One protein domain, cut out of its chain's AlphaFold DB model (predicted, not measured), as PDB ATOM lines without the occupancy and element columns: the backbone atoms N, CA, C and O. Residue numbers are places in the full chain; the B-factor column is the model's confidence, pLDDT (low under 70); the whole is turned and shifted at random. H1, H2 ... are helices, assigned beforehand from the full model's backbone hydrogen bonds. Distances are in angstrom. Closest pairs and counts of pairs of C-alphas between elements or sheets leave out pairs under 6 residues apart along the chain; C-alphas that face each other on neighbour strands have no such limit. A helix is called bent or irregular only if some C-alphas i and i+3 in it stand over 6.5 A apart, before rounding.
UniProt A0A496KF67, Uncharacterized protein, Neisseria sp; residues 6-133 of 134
ATOM      1  N   ALA A   6     236.185 107.727 150.005       69.19
ATOM      2  CA  ALA A   6     235.193 107.391 151.031       69.19
ATOM      3  C   ALA A   6     233.759 107.289 150.491       69.19
ATOM      4  O   ALA A   6     232.993 106.470 150.985       69.19
ATOM      5  N   LYS A   7     233.388 108.085 149.478       78.50
ATOM      6  CA  LYS A   7     232.039 108.039 148.890       78.50
ATOM      7  C   LYS A   7     231.749 106.700 148.186       78.50
ATOM      8  O   LYS A   7     230.742 106.085 148.524       78.50
ATOM      9  N   PRO A   8     232.608 106.202 147.271       82.06
ATOM     10  CA  PRO A   8     232.384 104.901 146.644       82.06
ATOM     11  C   PRO A   8     232.521 103.744 147.642       82.06
ATOM     12  O   PRO A   8     231.752 102.796 147.562       82.06
ATOM     13  N   ALA A   9     233.429 103.836 148.621       83.44
ATOM     14  CA  ALA A   9     233.565 102.813 149.658       83.44
ATOM     15  C   ALA A   9     232.305 102.694 150.535       83.44
ATOM     16  O   ALA A   9     231.813 101.592 150.761       83.44
ATOM     17  N   ALA A  10     231.730 103.823 150.962       85.62
ATOM     18  CA  ALA A  10     230.474 103.833 151.709       85.62
ATOM     19  C   ALA A  10     229.297 103.314 150.867       85.62
ATOM     20  O   ALA A  10     228.482 102.547 151.372       85.62
ATOM     21  N   ALA A  11     229.229 103.676 149.581       87.50
ATOM     22  CA  ALA A  11     228.212 103.158 148.666       87.50
ATOM     23  C   ALA A  11     228.308 101.630 148.503       87.50
ATOM     24  O   ALA A  11     227.285 100.949 148.545       87.50
ATOM     25  N   LEU A  12     229.525 101.084 148.395       87.44
ATOM     26  CA  LEU A  12     229.761  99.637 148.354       87.44
ATOM     27  C   LEU A  12     229.319  98.949 149.647       87.44
ATOM     28  O   LEU A  12     228.656  97.919 149.578       87.44
ATOM     29  N   CYS A  13     229.622  99.525 150.814       89.25
ATOM     30  CA  CYS A  13     229.158  98.987 152.095       89.25
ATOM     31  C   CYS A  13     227.630  99.003 152.205       89.25
ATOM     32  O   CYS A  13     227.040  97.998 152.594       89.25
ATOM     33  N   LEU A  14     226.979 100.112 151.841       89.62
ATOM     34  CA  LEU A  14     225.515 100.221 151.868       89.62
ATOM     35  C   LEU A  14     224.862  99.205 150.930       89.62
ATOM     36  O   LEU A  14     223.902  98.538 151.305       89.62
ATOM     37  N   TYR A  15     225.414  99.047 149.731       89.12
ATOM     38  CA  TYR A  15     224.927  98.077 148.761       89.12
ATOM     39  C   TYR A  15     225.166  96.628 149.214       89.12
ATOM     40  O   TYR A  15     224.278  95.788 149.085       89.12
ATOM     41  N   ALA A  16     226.313  96.332 149.826       90.81
ATOM     42  CA  ALA A  16     226.582  95.032 150.436       90.81
ATOM     43  C   ALA A  16     225.578  94.706 151.553       90.81
ATOM     44  O   ALA A  16     225.026  93.607 151.590       90.81
ATOM     45  N   LEU A  17     225.296  95.672 152.432       90.31
ATOM     46  CA  LEU A  17     224.298  95.526 153.491       90.31
ATOM     47  C   LEU A  17     222.896  95.301 152.916       90.31
ATOM     48  O   LEU A  17     222.181  94.426 153.405       90.31
ATOM     49  N   LEU A  18     222.523  96.028 151.860       90.38
ATOM     50  CA  LEU A  18     221.259  95.820 151.152       90.38
ATOM     51  C   LEU A  18     221.155  94.380 150.628       90.38
ATOM     52  O   LEU A  18     220.163  93.706 150.883       90.38
ATOM     53  N   LEU A  19     222.186  93.882 149.942       88.50
ATOM     54  CA  LEU A  19     222.199  92.529 149.374       88.50
ATOM     55  C   LEU A  19     222.109  91.426 150.433       88.50
ATOM     56  O   LEU A  19     221.456  90.406 150.208       88.50
ATOM     57  N   LEU A  20     222.768  91.620 151.577       88.31
ATOM     58  CA  LEU A  20     222.748  90.663 152.682       88.31
ATOM     59  C   LEU A  20     221.378  90.612 153.376       88.31
ATOM     60  O   LEU A  20     220.979  89.536 153.824       88.31
ATOM     61  N   ASN A  21     220.652  91.736 153.416       89.50
ATOM     62  CA  ASN A  21     219.341  91.853 154.068       89.50
ATOM     63  C   ASN A  21     218.145  91.691 153.115       89.50
ATOM     64  O   ASN A  21     217.017  91.545 153.578       89.50
ATOM     65  N   MET A  22     218.362  91.708 151.798       87.50
ATOM     66  CA  MET A  22     217.297  91.525 150.814       87.50
ATOM     67  C   MET A  22     216.602  90.166 150.993       87.50
ATOM     68  O   MET A  22     217.286  89.148 151.197       87.50
ATOM     69  N   PRO A  23     215.261  90.117 150.882       87.81
ATOM     70  CA  PRO A  23     214.531  88.863 150.925       87.81
ATOM     71  C   PRO A  23     214.999  87.951 149.789       87.81
ATOM     72  O   PRO A  23     215.324  88.397 148.687       87.81
ATOM     73  N   LEU A  24     215.084  86.659 150.086       87.69
ATOM     74  CA  LEU A  24     215.423  85.664 149.081       87.69
ATOM     75  C   LEU A  24     214.210  85.426 148.173       87.69
ATOM     76  O   LEU A  24     213.089  85.345 148.681       87.69
ATOM     77  N   PRO A  25     214.417  85.282 146.855       89.69
ATOM     78  CA  PRO A  25     213.336  84.911 145.966       89.69
ATOM     79  C   PRO A  25     212.888  83.481 146.300       89.69
ATOM     80  O   PRO A  25     213.739  82.606 146.483       89.69
ATOM     81  N   PRO A  26     211.577  83.212 146.386       91.38
ATOM     82  CA  PRO A  26     211.086  81.860 146.624       91.38
ATOM     83  C   PRO A  26     211.482  80.931 145.470       91.38
ATOM     84  O   PRO A  26     211.672  81.375 144.339       91.38
ATOM     85  N   LYS A  27     211.571  79.622 145.723       91.88
ATOM     86  CA  LYS A  27     211.731  78.623 144.653       91.88
ATOM     87  C   LYS A  27     210.481  78.632 143.762       91.88
ATOM     88  O   LYS A  27     209.367  78.682 144.281       91.88
ATOM     89  N   CYS A  28     210.648  78.593 142.441       90.44
ATOM     90  CA  CYS A  28     209.511  78.448 141.531       90.44
ATOM     91  C   CYS A  28     208.845  77.075 141.741       90.44
ATOM     92  O   CYS A  28     209.562  76.093 141.949       90.44
ATOM     93  N   PRO A  29     207.507  76.980 141.679       88.44
ATOM     94  CA  PRO A  29     206.815  75.706 141.824       88.44
ATOM     95  C   PRO A  29     207.175  74.766 140.673       88.44
ATOM     96  O   PRO A  29     207.228  75.182 139.512       88.44
ATOM     97  N   MET A  30     207.395  73.492 140.994       84.31
ATOM     98  CA  MET A  30     207.584  72.468 139.974       84.31
ATOM     99  C   MET A  30     206.239  72.123 139.319       84.31
ATOM    100  O   MET A  30     205.242  71.936 140.023       84.31
ATOM    101  N   PRO A  31     206.178  72.035 137.981       80.06
ATOM    102  CA  PRO A  31     204.980  71.607 137.277       80.06
ATOM    103  C   PRO A  31     204.647  70.153 137.632       80.06
ATOM    104  O   PRO A  31     205.495  69.262 137.563       80.06
ATOM    105  N   GLN A  32     203.384  69.911 137.984       72.38
ATOM    106  CA  GLN A  32     202.841  68.567 138.174       72.38
ATOM    107  C   GLN A  32     202.626  67.927 136.796       72.38
ATOM    108  O   GLN A  32     201.552  68.037 136.213       72.38
ATOM    109  N   GLY A  33     203.669  67.324 136.228       63.81
ATOM    110  CA  GLY A  33     203.574  66.594 134.961       63.81
ATOM    111  C   GLY A  33     203.850  65.104 135.119       63.81
ATOM    112  O   GLY A  33     204.442  64.674 136.108       63.81
ATOM    113  N   SER A  34     203.421  64.322 134.127       64.81
ATOM    114  CA  SER A  34     203.688  62.884 134.067       64.81
ATOM    115  C   SER A  34     205.188  62.595 133.975       64.81
ATOM    116  O   SER A  34     205.951  63.392 133.427       64.81
ATOM    117  N   GLU A  35     205.610  61.417 134.441       65.88
ATOM    118  CA  GLU A  35     207.016  60.965 134.420       65.88
ATOM    119  C   GLU A  35     207.661  60.956 133.021       65.88
ATOM    120  O   GLU A  35     208.884  60.896 132.886       65.88
ATOM    121  N   THR A  36     206.847  61.034 131.968       73.06
ATOM    122  CA  THR A  36     207.282  61.084 130.570       73.06
ATOM    123  C   THR A  36     207.785  62.461 130.135       73.06
ATOM    124  O   THR A  36     208.529  62.548 129.156       73.06
ATOM    125  N   VAL A  37     207.422  63.535 130.845       83.12
ATOM    126  CA  VAL A  37     207.843  64.902 130.514       83.12
ATOM    127  C   VAL A  37     209.222  65.179 131.105       83.12
ATOM    128  O   VAL A  37     209.502  64.884 132.268       83.12
ATOM    129  N   ARG A  38     210.101  65.767 130.291       86.25
ATOM    130  CA  ARG A  38     211.440  66.184 130.707       86.25
ATOM    131  C   ARG A  38     211.480  67.688 130.924       86.25
ATOM    132  O   ARG A  38     210.896  68.439 130.150       86.25
ATOM    133  N   TYR A  39     212.201  68.123 131.948       86.25
ATOM    134  CA  TYR A  39     212.304  69.520 132.354       86.25
ATOM    135  C   TYR A  39     213.734  70.035 132.264       86.25
ATOM    136  O   TYR A  39     214.705  69.314 132.496       86.25
ATOM    137  N   THR A  40     213.873  71.313 131.954       89.12
ATOM    138  CA  THR A  40     215.144  72.034 131.958       89.12
ATOM    139  C   THR A  40     214.952  73.392 132.615       89.12
ATOM    140  O   THR A  40     213.882  73.975 132.528       89.12
ATOM    141  N   GLY A  41     215.983  73.921 133.268       86.88
ATOM    142  CA  GLY A  41     215.924  75.231 133.914       86.88
ATOM    143  C   GLY A  41     217.270  75.933 133.836       86.88
ATOM    144  O   GLY A  41     218.292  75.374 134.243       86.88
ATOM    145  N   ARG A  42     217.290  77.160 133.307       86.62
ATOM    146  CA  ARG A  42     218.535  77.926 133.125       86.62
ATOM    147  C   ARG A  42     219.215  78.227 134.458       86.62
ATOM    148  O   ARG A  42     220.414  78.007 134.598       86.62
ATOM    149  N   GLU A  43     218.449  78.689 135.441       83.12
ATOM    150  CA  GLU A  43     218.976  79.054 136.762       83.12
ATOM    151  C   GLU A  43     219.439  77.830 137.558       83.12
ATOM    152  O   GLU A  43     220.424  77.909 138.285       83.12
ATOM    153  N   ILE A  44     218.799  76.678 137.335       84.75
ATOM    154  CA  ILE A  44     219.200  75.393 137.919       84.75
ATOM    155  C   ILE A  44     220.558  74.948 137.355       84.75
ATOM    156  O   ILE A  44     221.424  74.496 138.102       84.75
ATOM    157  N   ARG A  45     220.781  75.114 136.042       86.94
ATOM    158  CA  ARG A  45     222.077  74.816 135.398       86.94
ATOM    159  C   ARG A  45     223.169  75.814 135.781       86.94
ATOM    160  O   ARG A  45     224.342  75.454 135.796       86.94
ATOM    161  N   GLN A  46     222.805  77.072 136.025       89.56
ATOM    162  CA  GLN A  46     223.748  78.179 136.198       89.56
ATOM    163  C   GLN A  46     223.394  79.052 137.416       89.56
ATOM    164  O   GLN A  46     223.126  80.252 137.264       89.56
ATOM    165  N   PRO A  47     223.451  78.500 138.643       87.38
ATOM    166  CA  PRO A  47     223.052  79.220 139.855       87.38
ATOM    167  C   PRO A  47     223.908  80.465 140.119       87.38
ATOM    168  O   PRO A  47     223.422  81.460 140.654       87.38
ATOM    169  N   MET A  48     225.175  80.460 139.688       87.69
ATOM    170  CA  MET A  48     226.050  81.629 139.814       87.69
ATOM    171  C   MET A  48     225.585  82.798 138.942       87.69
ATOM    172  O   MET A  48     225.579  83.934 139.407       87.69
ATOM    173  N   ILE A  49     225.147  82.542 137.707       89.31
ATOM    174  CA  ILE A  49     224.662  83.606 136.817       89.31
ATOM    175  C   ILE A  49     223.353  84.187 137.361       89.31
ATOM    176  O   ILE A  49     223.187  85.405 137.367       89.31
ATOM    177  N   ALA A  50     222.474  83.343 137.909       87.94
ATOM    178  CA  ALA A  50     221.278  83.801 138.614       87.94
ATOM    179  C   ALA A  50     221.636  84.682 139.826       87.94
ATOM    180  O   ALA A  50     221.044  85.745 140.009       87.94
ATOM    181  N   SER A  51     222.660  84.306 140.605       89.62
ATOM    182  CA  SER A  51     223.137  85.120 141.736       89.62
ATOM    183  C   SER A  51     223.683  86.481 141.299       89.62
ATOM    184  O   SER A  51     223.377  87.492 141.925       89.62
ATOM    185  N   LEU A  52     224.412  86.541 140.180       88.62
ATOM    186  CA  LEU A  52     224.906  87.795 139.610       88.62
ATOM    187  C   LEU A  52     223.762  88.671 139.090       88.62
ATOM    188  O   LEU A  52     223.784  89.885 139.285       88.62
ATOM    189  N   GLY A  53     222.740  88.070 138.478       88.12
ATOM    190  CA  GLY A  53     221.514  88.771 138.095       88.12
ATOM    191  C   GLY A  53     220.775  89.343 139.309       88.12
ATOM    192  O   GLY A  53     220.335  90.491 139.279       88.12
ATOM    193  N   PHE A  54     220.721  88.594 140.411       88.50
ATOM    194  CA  PHE A  54     220.160  89.068 141.677       88.50
ATOM    195  C   PHE A  54     220.935  90.219 142.272       88.50
ATOM    196  O   PHE A  54     220.350  91.224 142.667       88.50
ATOM    197  N   ILE A  55     222.254  90.122 142.259       89.25
ATOM    198  CA  ILE A  55     223.104  91.191 142.749       89.25
ATOM    199  C   ILE A  55     222.906  92.433 141.887       89.25
ATOM    200  O   ILE A  55     222.439  93.450 142.390       89.25
ATOM    201  N   THR A  56     223.141  92.345 140.580       88.25
ATOM    202  CA  THR A  56     223.076  93.503 139.670       88.25
ATOM    203  C   THR A  56     221.691  94.153 139.597       88.25
ATOM    204  O   THR A  56     221.605  95.361 139.403       88.25
ATOM    205  N   SER A  57     220.613  93.396 139.826       87.25
ATOM    206  CA  SER A  57     219.246  93.929 139.946       87.25
ATOM    207  C   SER A  57     218.883  94.422 141.351       87.25
ATOM    208  O   SER A  57     217.722  94.729 141.603       87.25
ATOM    209  N   ALA A  58     219.844  94.478 142.276       84.31
ATOM    210  CA  ALA A  58     219.639  94.843 143.675       84.31
ATOM    211  C   ALA A  58     218.518  94.028 144.341       84.31
ATOM    212  O   ALA A  58     217.714  94.572 145.083       84.31
ATOM    213  N   GLY A  59     218.437  92.734 144.044       82.00
ATOM    214  CA  GLY A  59     217.470  91.803 144.619       82.00
ATOM    215  C   GLY A  59     216.087  91.778 143.969       82.00
ATOM    216  O   GLY A  59     215.221  91.040 144.426       82.00
ATOM    217  N   TRP A  60     215.869  92.533 142.888       83.06
ATOM    218  CA  TRP A  60     214.576  92.566 142.190       83.06
ATOM    219  C   TRP A  60     214.345  91.372 141.259       83.06
ATOM    220  O   TRP A  60     213.207  91.085 140.885       83.06
ATOM    221  N   ARG A  61     215.411  90.696 140.827       83.75
ATOM    222  CA  ARG A  61     215.337  89.506 139.974       83.75
ATOM    223  C   ARG A  61     216.234  88.406 140.528       83.75
ATOM    224  O   ARG A  61     217.262  88.727 141.089       83.75
ATOM    225  N   PRO A  62     215.935  87.125 140.315       80.75
ATOM    226  CA  PRO A  62     214.712  86.623 139.702       80.75
ATOM    227  C   PRO A  62     213.509  86.740 140.652       80.75
ATOM    228  O   PRO A  62     213.684  86.830 141.862       80.75
ATOM    229  N   ALA A  63     212.287  86.770 140.108       86.12
ATOM    230  CA  ALA A  63     211.060  86.838 140.914       86.12
ATOM    231  C   ALA A  63     210.813  85.536 141.699       86.12
ATOM    232  O   ALA A  63     210.350  85.563 142.835       86.12
ATOM    233  N   CYS A  64     211.164  84.399 141.097       89.00
ATOM    234  CA  CYS A  64     211.300  83.111 141.761       89.00
ATOM    235  C   CYS A  64     212.531  82.396 141.195       89.00
ATOM    236  O   CYS A  64     212.893  82.617 140.040       89.00
ATOM    237  N   PHE A  65     213.184  81.566 142.002       90.19
ATOM    238  CA  PHE A  65     214.398  80.862 141.607       90.19
ATOM    239  C   PHE A  65     214.096  79.522 140.931       90.19
ATOM    240  O   PHE A  65     213.359  78.686 141.465       90.19
ATOM    241  N   GLY A  66     214.754  79.275 139.803       87.00
ATOM    242  CA  GLY A  66     214.712  77.998 139.100       87.00
ATOM    243  C   GLY A  66     213.413  77.738 138.340       87.00
ATOM    244  O   GLY A  66     212.857  76.656 138.521       87.00
ATOM    245  N   PRO A  67     212.913  78.663 137.493       88.31
ATOM    246  CA  PRO A  67     211.808  78.340 136.603       88.31
ATOM    247  C   PRO A  67     212.234  77.198 135.677       88.31
ATOM    248  O   PRO A  67     213.330  77.216 135.101       88.31
ATOM    249  N   VAL A  68     211.371  76.191 135.572       86.88
ATOM    250  CA  VAL A  68     211.575  75.054 134.681       86.88
ATOM    251  C   VAL A  68     210.656  75.136 133.476       86.88
ATOM    252  O   VAL A  68     209.494  75.521 133.569       86.88
ATOM    253  N   GLU A  69     211.198  74.736 132.340       88.44
ATOM    254  CA  GLU A  69     210.525  74.647 131.056       88.44
ATOM    255  C   GLU A  69     210.561  73.194 130.582       88.44
ATOM    256  O   GLU A  69     211.453  72.422 130.948       88.44
ATOM    257  N   VAL A  70     209.593  72.810 129.750       86.94
ATOM    258  CA  VAL A  70     209.579  71.478 129.141       86.94
ATOM    259  C   VAL A  70     210.718  71.379 128.126       86.94
ATOM    260  O   VAL A  70     210.808  72.164 127.182       86.94
ATOM    261  N   ALA A  71     211.593  70.400 128.317       86.56
ATOM    262  CA  ALA A  71     212.678  70.087 127.404       86.56
ATOM    263  C   ALA A  71     212.157  69.205 126.262       86.56
ATOM    264  O   ALA A  71     211.538  68.174 126.510       86.56
ATOM    265  N   LYS A  72     212.442  69.593 125.012       78.25
ATOM    266  CA  LYS A  72     212.093  68.787 123.829       78.25
ATOM    267  C   LYS A  72     212.979  67.549 123.663       78.25
ATOM    268  O   LYS A  72     212.476  66.527 123.223       78.25
ATOM    269  N   ASP A  73     214.247  67.636 124.074       74.31
ATOM    270  CA  ASP A  73     215.233  66.572 123.843       74.31
ATOM    271  C   ASP A  73     215.889  66.098 125.150       74.31
ATOM    272  O   ASP A  73     215.634  64.993 125.622       74.31
ATOM    273  N   PHE A  74     216.720  66.941 125.777       79.50
ATOM    274  CA  PHE A  74     217.470  66.581 126.983       79.50
ATOM    275  C   PHE A  74     216.994  67.362 128.208       79.50
ATOM    276  O   PHE A  74     217.183  68.581 128.314       79.50
ATOM    277  N   GLY A  75     216.426  66.640 129.170       85.31
ATOM    278  CA  GLY A  75     215.964  67.204 130.429       85.31
ATOM    279  C   GLY A  75     215.846  66.168 131.538       85.31
ATOM    280  O   GLY A  75     216.026  64.964 131.347       85.31
ATOM    281  N   TRP A  76     215.545  66.663 132.723       88.94
ATOM    282  CA  TRP A  76     215.413  65.887 133.944       88.94
ATOM    283  C   TRP A  76     213.969  65.434 134.139       88.94
ATOM    284  O   TRP A  76     213.044  66.073 133.645       88.94
ATOM    285  N   THR A  77     213.761  64.335 134.858       88.50
ATOM    286  CA  THR A  77     212.424  64.026 135.387       88.50
ATOM    287  C   THR A  77     212.026  65.077 136.426       88.50
ATOM    288  O   THR A  77     212.884  65.819 136.910       88.50
ATOM    289  N   SER A  78     210.746  65.140 136.797       86.19
ATOM    290  CA  SER A  78     210.258  66.043 137.853       86.19
ATOM    291  C   SER A  78     211.039  65.880 139.163       86.19
ATOM    292  O   SER A  78     211.571  66.859 139.676       86.19
ATOM    293  N   ALA A  79     211.205  64.642 139.637       86.81
ATOM    294  CA  ALA A  79     211.936  64.340 140.870       86.81
ATOM    295  C   ALA A  79     213.405  64.791 140.811       86.81
ATOM    296  O   ALA A  79     213.928  65.393 141.746       86.81
ATOM    297  N   THR A  80     214.089  64.544 139.689       88.44
ATOM    298  CA  THR A  80     215.480  64.984 139.526       88.44
ATOM    299  C   THR A  80     215.575  66.507 139.424       88.44
ATOM    300  O   THR A  80     216.485  67.095 140.005       88.44
ATOM    301  N   ALA A  81     214.636  67.156 138.728       88.06
ATOM    302  CA  ALA A  81     214.579  68.610 138.610       88.06
ATOM    303  C   ALA A  81     214.345  69.289 139.967       88.06
ATOM    304  O   ALA A  81     214.980  70.305 140.238       88.06
ATOM    305  N   GLU A  82     213.504  68.716 140.828       89.31
ATOM    306  CA  GLU A  82     213.244  69.211 142.184       89.31
ATOM    307  C   GLU A  82     214.509  69.184 143.054       89.31
ATOM    308  O   GLU A  82     214.913  70.213 143.603       89.31
ATOM    309  N   VAL A  83     215.206  68.044 143.090       90.81
ATOM    310  CA  VAL A  83     216.471  67.896 143.833       90.81
ATOM    311  C   VAL A  83     217.547  68.847 143.295       90.81
ATOM    312  O   VAL A  83     218.258  69.508 144.057       90.81
ATOM    313  N   LEU A  84     217.658  68.970 141.969       91.12
ATOM    314  CA  LEU A  84     218.580  69.913 141.330       91.12
ATOM    315  C   LEU A  84     218.229  71.370 141.652       91.12
ATOM    316  O   LEU A  84     219.133  72.175 141.891       91.12
ATOM    317  N   GLN A  85     216.945  71.728 141.671       92.44
ATOM    318  CA  GLN A  85     216.490  73.070 142.031       92.44
ATOM    319  C   GLN A  85     216.851  73.398 143.482       92.44
ATOM    320  O   GLN A  85     217.323  74.497 143.764       92.44
ATOM    321  N   GLU A  86     216.695  72.448 144.400       92.81
ATOM    322  CA  GLU A  86     217.069  72.637 145.799       92.81
ATOM    323  C   GLU A  86     218.577  72.840 145.978       92.81
ATOM    324  O   GLU A  86     219.007  73.821 146.595       92.81
ATOM    325  N   HIS A  87     219.397  71.975 145.379       94.00
ATOM    326  CA  HIS A  87     220.850  72.120 145.453       94.00
ATOM    327  C   HIS A  87     221.344  73.417 144.805       94.00
ATOM    328  O   HIS A  87     222.172  74.125 145.385       94.00
ATOM    329  N   SER A  88     220.831  73.761 143.625       93.00
ATOM    330  CA  SER A  88     221.199  75.004 142.938       93.00
ATOM    331  C   SER A  88     220.757  76.246 143.721       93.00
ATOM    332  O   SER A  88     221.504  77.225 143.767       93.00
ATOM    333  N   TYR A  89     219.621  76.188 144.421       93.69
ATOM    334  CA  TYR A  89     219.159  77.265 145.296       93.69
ATOM    335  C   TYR A  89     220.088  77.476 146.500       93.69
ATOM    336  O   TYR A  89     220.429  78.613 146.834       93.69
ATOM    337  N   LEU A  90     220.590  76.398 147.112       93.00
ATOM    338  CA  LEU A  90     221.597  76.498 148.177       93.00
ATOM    339  C   LEU A  90     222.896  77.145 147.680       93.00
ATOM    340  O   LEU A  90     223.476  77.984 148.376       93.00
ATOM    341  N   VAL A  91     223.346  76.790 146.472       93.56
ATOM    342  CA  VAL A  91     224.522  77.413 145.842       93.56
ATOM    343  C   VAL A  91     224.273  78.900 145.591       93.56
ATOM    344  O   VAL A  91     225.125  79.721 145.929       93.56
ATOM    345  N   PHE A  92     223.101  79.262 145.069       91.81
ATOM    346  CA  PHE A  92     222.691  80.651 144.864       91.81
ATOM    347  C   PHE A  92     222.740  81.467 146.167       91.81
ATOM    348  O   PHE A  92     223.350  82.538 146.195       91.81
ATOM    349  N   ILE A  93     222.177  80.940 147.263       90.75
ATOM    350  CA  ILE A  93     222.197  81.602 148.577       90.75
ATOM    351  C   ILE A  93     223.636  81.815 149.049       90.75
ATOM    352  O   ILE A  93     224.013  82.933 149.411       90.75
ATOM    353  N   ARG A  94     224.458  80.759 149.031       92.50
ATOM    354  CA  ARG A  94     225.859  80.842 149.474       92.50
ATOM    355  C   ARG A  94     226.644  81.859 148.655       92.50
ATOM    356  O   ARG A  94     227.400  82.641 149.227       92.50
ATOM    357  N   GLN A  95     226.423  81.896 147.344       91.31
ATOM    358  CA  GLN A  95     227.127  82.816 146.459       91.31
ATOM    359  C   GLN A  95     226.722  84.274 146.692       91.31
ATOM    360  O   GLN A  95     227.587  85.151 146.718       91.31
ATOM    361  N   ARG A  96     225.434  84.533 146.954       88.88
ATOM    362  CA  ARG A  96     224.959  85.860 147.374       88.88
ATOM    363  C   ARG A  96     225.686  86.337 148.630       88.88
ATOM    364  O   ARG A  96     226.170  87.466 148.655       88.88
ATOM    365  N   PHE A  97     225.779  85.485 149.653       89.38
ATOM    366  CA  PHE A  97     226.493  85.818 150.887       89.38
ATOM    367  C   PHE A  97     227.979  86.069 150.632       89.38
ATOM    368  O   PHE A  97     228.499  87.088 151.082       89.38
ATOM    369  N   ALA A  98     228.646  85.195 149.875       92.25
ATOM    370  CA  ALA A  98     230.060  85.345 149.551       92.25
ATOM    371  C   ALA A  98     230.350  86.690 148.864       92.25
ATOM    372  O   ALA A  98     231.258  87.410 149.278       92.25
ATOM    373  N   ILE A  99     229.541  87.071 147.870       90.00
ATOM    374  CA  ILE A  99     229.713  88.346 147.162       90.00
ATOM    375  C   ILE A  99     229.357  89.532 148.068       90.00
ATOM    376  O   ILE A  99     230.093  90.517 148.091       90.00
ATOM    377  N   GLY A 100     228.283  89.433 148.856       89.38
ATOM    378  CA  GLY A 100     227.904  90.462 149.826       89.38
ATOM    379  C   GLY A 100     229.026  90.758 150.825       89.38
ATOM    380  O   GLY A 100     229.401  91.915 151.003       89.38
ATOM    381  N   PHE A 101     229.633  89.727 151.416       91.69
ATOM    382  CA  PHE A 101     230.781  89.903 152.308       91.69
ATOM    383  C   PHE A 101     232.004  90.464 151.585       91.69
ATOM    384  O   PHE A 101     232.661  91.352 152.124       91.69
ATOM    385  N   LEU A 102     232.299  90.006 150.368       91.50
ATOM    386  CA  LEU A 102     233.435  90.509 149.593       91.50
ATOM    387  C   LEU A 102     233.303  92.015 149.314       91.50
ATOM    388  O   LEU A 102     234.264  92.762 149.501       91.50
ATOM    389  N   LEU A 103     232.102  92.478 148.955       89.81
ATOM    390  CA  LEU A 103     231.802  93.904 148.786       89.81
ATOM    391  C   LEU A 103     231.911  94.672 150.110       89.81
ATOM    392  O   LEU A 103     232.460  95.775 150.139       89.81
ATOM    393  N   LEU A 104     231.434  94.081 151.209       91.25
ATOM    394  CA  LEU A 104     231.496  94.689 152.535       91.25
ATOM    395  C   LEU A 104     232.948  94.886 152.988       91.25
ATOM    396  O   LEU A 104     233.329  95.999 153.349       91.25
ATOM    397  N   PHE A 105     233.779  93.843 152.912       89.31
ATOM    398  CA  PHE A 105     235.203  93.928 153.245       89.31
ATOM    399  C   PHE A 105     235.946  94.884 152.308       89.31
ATOM    400  O   PHE A 105     236.736  95.701 152.782       89.31
ATOM    401  N   GLY A 106     235.646  94.843 151.006       87.19
ATOM    402  CA  GLY A 106     236.222  95.752 150.016       87.19
ATOM    403  C   GLY A 106     235.906  97.229 150.281       87.19
ATOM    404  O   GLY A 106     236.753  98.085 150.036       87.19
ATOM    405  N   GLY A 107     234.723  97.537 150.823       85.19
ATOM    406  CA  GLY A 107     234.349  98.896 151.224       85.19
ATOM    407  C   GLY A 107     234.876  99.308 152.605       85.19
ATOM    408  O   GLY A 107     235.291 100.452 152.791       85.19
ATOM    409  N   ILE A 108     234.925  98.389 153.575       88.19
ATOM    410  CA  ILE A 108     235.359  98.688 154.950       88.19
ATOM    411  C   ILE A 108     236.867  98.949 155.025       88.19
ATOM    412  O   ILE A 108     237.283  99.902 155.687       88.19
ATOM    413  N   LEU A 109     237.694  98.148 154.341       86.12
ATOM    414  CA  LEU A 109     239.157  98.275 154.390       86.12
ATOM    415  C   LEU A 109     239.666  99.707 154.106       86.12
ATOM    416  O   LEU A 109     240.420 100.245 154.922       86.12
ATOM    417  N   PRO A 110     239.261 100.373 153.002       83.50
ATOM    418  CA  PRO A 110     239.715 101.730 152.706       83.50
ATOM    419  C   PRO A 110     239.164 102.777 153.685       83.50
ATOM    420  O   PRO A 110     239.842 103.774 153.948       83.50
ATOM    421  N   LEU A 111     237.968 102.568 154.250       82.44
ATOM    422  CA  LEU A 111     237.405 103.453 155.277       82.44
ATOM    423  C   LEU A 111     238.205 103.365 156.583       82.44
ATOM    424  O   LEU A 111     238.599 104.403 157.121       82.44
ATOM    425  N   LEU A 112     238.513 102.148 157.043       84.50
ATOM    426  CA  LEU A 112     239.355 101.915 158.222       84.50
ATOM    427  C   LEU A 112     240.756 102.490 158.031       84.50
ATOM    428  O   LEU A 112     241.277 103.160 158.920       84.50
ATOM    429  N   TRP A 113     241.347 102.300 156.852       84.75
ATOM    430  CA  TRP A 113     242.656 102.861 156.529       84.75
ATOM    431  C   TRP A 113     242.663 104.396 156.573       84.75
ATOM    432  O   TRP A 113     243.604 105.014 157.079       84.75
ATOM    433  N   ARG A 114     241.598 105.040 156.076       82.62
ATOM    434  CA  ARG A 114     241.456 106.502 156.126       82.62
ATOM    435  C   ARG A 114     241.279 107.006 157.559       82.62
ATOM    436  O   ARG A 114     241.908 108.001 157.914       82.62
ATOM    437  N   LEU A 115     240.475 106.316 158.372       84.06
ATOM    438  CA  LEU A 115     240.318 106.600 159.804       84.06
ATOM    439  C   LEU A 115     241.648 106.470 160.546       84.06
ATOM    440  O   LEU A 115     242.017 107.362 161.302       84.06
ATOM    441  N   PHE A 116     242.403 105.409 160.276       86.69
ATOM    442  CA  PHE A 116     243.712 105.192 160.881       86.69
ATOM    443  C   PHE A 116     244.690 106.332 160.561       86.69
ATOM    444  O   PHE A 116     245.282 106.901 161.479       86.69
ATOM    445  N   ARG A 117     244.798 106.741 159.286       83.88
ATOM    446  CA  ARG A 117     245.623 107.901 158.891       83.88
ATOM    447  C   ARG A 117     245.168 109.199 159.551       83.88
ATOM    448  O   ARG A 117     246.007 109.996 159.961       83.88
ATOM    449  N   TYR A 118     243.858 109.420 159.651       83.44
ATOM    450  CA  TYR A 118     243.313 110.596 160.325       83.44
ATOM    451  C   TYR A 118     243.706 110.619 161.809       83.44
ATOM    452  O   TYR A 118     244.257 111.610 162.279       83.44
ATOM    453  N   CYS A 119     243.525 109.503 162.521       82.06
ATOM    454  CA  CYS A 119     243.918 109.375 163.924       82.06
ATOM    455  C   CYS A 119     245.429 109.567 164.137       82.06
ATOM    456  O   CYS A 119     245.828 110.211 165.108       82.06
ATOM    457  N   GLN A 120     246.275 109.047 163.239       82.44
ATOM    458  CA  GLN A 120     247.722 109.276 163.289       82.44
ATOM    459  C   GLN A 120     248.076 110.755 163.096       82.44
ATOM    460  O   GLN A 120     248.836 111.304 163.893       82.44
ATOM    461  N   ASN A 121     247.489 111.421 162.097       78.00
ATOM    462  CA  ASN A 121     247.723 112.847 161.869       78.00
ATOM    463  C   ASN A 121     247.252 113.704 163.053       78.00
ATOM    464  O   ASN A 121     247.994 114.588 163.471       78.00
ATOM    465  N   CYS A 122     246.084 113.416 163.638       71.12
ATOM    466  CA  CYS A 122     245.603 114.116 164.832       71.12
ATOM    467  C   CYS A 122     246.557 113.961 166.026       71.12
ATOM    468  O   CYS A 122     246.819 114.933 166.734       71.12
ATOM    469  N   ARG A 123     247.119 112.763 166.239       70.88
ATOM    470  CA  ARG A 123     248.129 112.548 167.289       70.88
ATOM    471  C   ARG A 123     249.403 113.356 167.041       70.88
ATOM    472  O   ARG A 123     249.927 113.941 167.982       70.88
ATOM    473  N   HIS A 124     249.874 113.430 165.796       62.56
ATOM    474  CA  HIS A 124     251.043 114.243 165.451       62.56
ATOM    475  C   HIS A 124     250.798 115.747 165.624       62.56
ATOM    476  O   HIS A 124     251.685 116.439 166.114       62.56
ATOM    477  N   THR A 125     249.612 116.259 165.283       62.25
ATOM    478  CA  THR A 125     249.279 117.678 165.495       62.25
ATOM    479  C   THR A 125     249.168 118.046 166.972       62.25
ATOM    480  O   THR A 125     249.622 119.118 167.353       62.25
ATOM    481  N   VAL A 126     248.621 117.162 167.815       63.66
ATOM    482  CA  VAL A 126     248.552 117.395 169.270       63.66
ATOM    483  C   VAL A 126     249.956 117.392 169.887       63.66
ATOM    484  O   VAL A 126     250.296 118.317 170.613       63.66
ATOM    485  N   ALA A 127     250.806 116.427 169.520       61.16
ATOM    486  CA  ALA A 127     252.192 116.372 169.994       61.16
ATOM    487  C   ALA A 127     253.068 117.535 169.478       61.16
ATOM    488  O   ALA A 127     254.027 117.925 170.138       61.16
ATOM    489  N   GLY A 128     252.758 118.088 168.300       56.56
ATOM    490  CA  GLY A 128     253.414 119.291 167.778       56.56
ATOM    491  C   GLY A 128     253.036 120.547 168.565       56.56
ATOM    492  O   GLY A 128     253.908 121.333 168.916       56.56
ATOM    493  N   HIS A 129     251.759 120.686 168.927       52.88
ATOM    494  CA  HIS A 129     251.280 121.830 169.705       52.88
ATOM    495  C   HIS A 129     251.824 121.845 171.145       52.88
ATOM    496  O   HIS A 129     252.030 122.911 171.721       52.88
ATOM    497  N   GLU A 130     252.091 120.666 171.710       52.25
ATOM    498  CA  GLU A 130     252.697 120.501 173.038       52.25
ATOM    499  C   GLU A 130     254.188 120.895 173.059       52.25
ATOM    500  O   GLU A 130     254.681 121.344 174.088       52.25
ATOM    501  N   ARG A 131     254.897 120.807 171.920       48.84
ATOM    502  CA  ARG A 131     256.302 121.246 171.788       48.84
ATOM    503  C   ARG A 131     256.486 122.750 171.611       48.84
ATOM    504  O   ARG A 131     257.512 123.260 172.033       48.84
ATOM    505  N   ASP A 132     255.523 123.440 171.008       49.88
ATOM    506  CA  ASP A 132     255.601 124.894 170.781       49.88
ATOM    507  C   ASP A 132     255.120 125.719 171.995       49.88
ATOM    508  O   ASP A 132     255.119 126.948 171.956       49.88
ATOM    509  N   SER A 133     254.693 125.053 173.076       51.91
ATOM    510  CA  SER A 133     254.159 125.681 174.297       51.91
ATOM    511  C   SER A 133     255.169 125.753 175.457       51.91
ATOM    512  O   SER A 133     254.796 126.157 176.560       51.91
TER     513      SER A 133
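This is residues 6 to 133 of the 134 residues of an uncharacterized protein of Neisseria sp (UniProt A0A496KF67). One very long helix, H4, runs along most of the length of a thin domain; the much shorter H2, H3 and H1 pack on it one after another, in that order from its first residues onward, and its last part sticks out bare as residues 115 to 131. Two long stretches without a named element, residues 22 to 41 and 57 to 77, run out to the end of the domain where H4 begins. The printed part has 128 residues with four named helices, in the order H1, H2, H3, H4, and no named strand; the class is all helix. The whole is extended, with a radius of gyration of the C-alphas of 23.7 A and spans of 91 by 19 by 18 A.

Find C-alpha 78 at (210.258, 66.043, 137.853); from there H4, residues 78 to 131, runs 79.5 A to C-alpha 131 at (256.302, 121.246, 171.788). H4 is neither bent nor irregular, but only just: C-alphas 107 and 110 are 6.2 A apart. Go back to C-alpha 6 at (235.193, 107.391, 151.031), where H1, residues 6 to 21, begins; it measures 22.4 A. H2 is residues 42 to 45, and H3, residues 47 to 56, measures 14.3 A.

Start on H4 and look first at its residues 96 to 111, the part that touches H1. The closest C-alphas there are those of Ala 9 and Gly 107, 4.3 A apart. H1 and H4 run opposite ways at a shallow tilt of 33 degrees, only just short of steep. Residues 88 to 96 of H4 touch H3, closest at the C-alphas of Pro 47 and Phe 92, 5.2 A apart; these two helices run the same way at a steep tilt of 45 degrees. Residues 84 to 89 of H4 touch H2, closest at the C-alphas of Ile 44 and Ser 88, 5.4 A apart. H1 and H3 are close but not clearly touching, with the closest C-alphas, those of Leu 19 and Ile 55, at 6.8 A. H2 and H3 are also close but not clearly touching, the closest C-alphas being those of Glu 43 and Ala 50, 5.6 A apart. H1 and H2 are apart. In H1 and H3 every O i to N i+4 pair is within hydrogen-bond range, in H4 48 of 50 are, and H2 is too short for such a pair.

Look for the two C-alphas farthest apart at Thr 36 and Ser 133, 91.0 A from each other. Residues 115 to 133, of which 115 to 131 belong to H4, stand free; without them the body spans 62 by 18 by 17 A. The printed part has no cut. The links from H1 to H2 and from H3 to H4 are long, and the link from H2 to H3 is tight. The mean pLDDT of the printed part is 83.8, and it is under 70 at residue 6, residues 33 to 35 and residues 124 to 133.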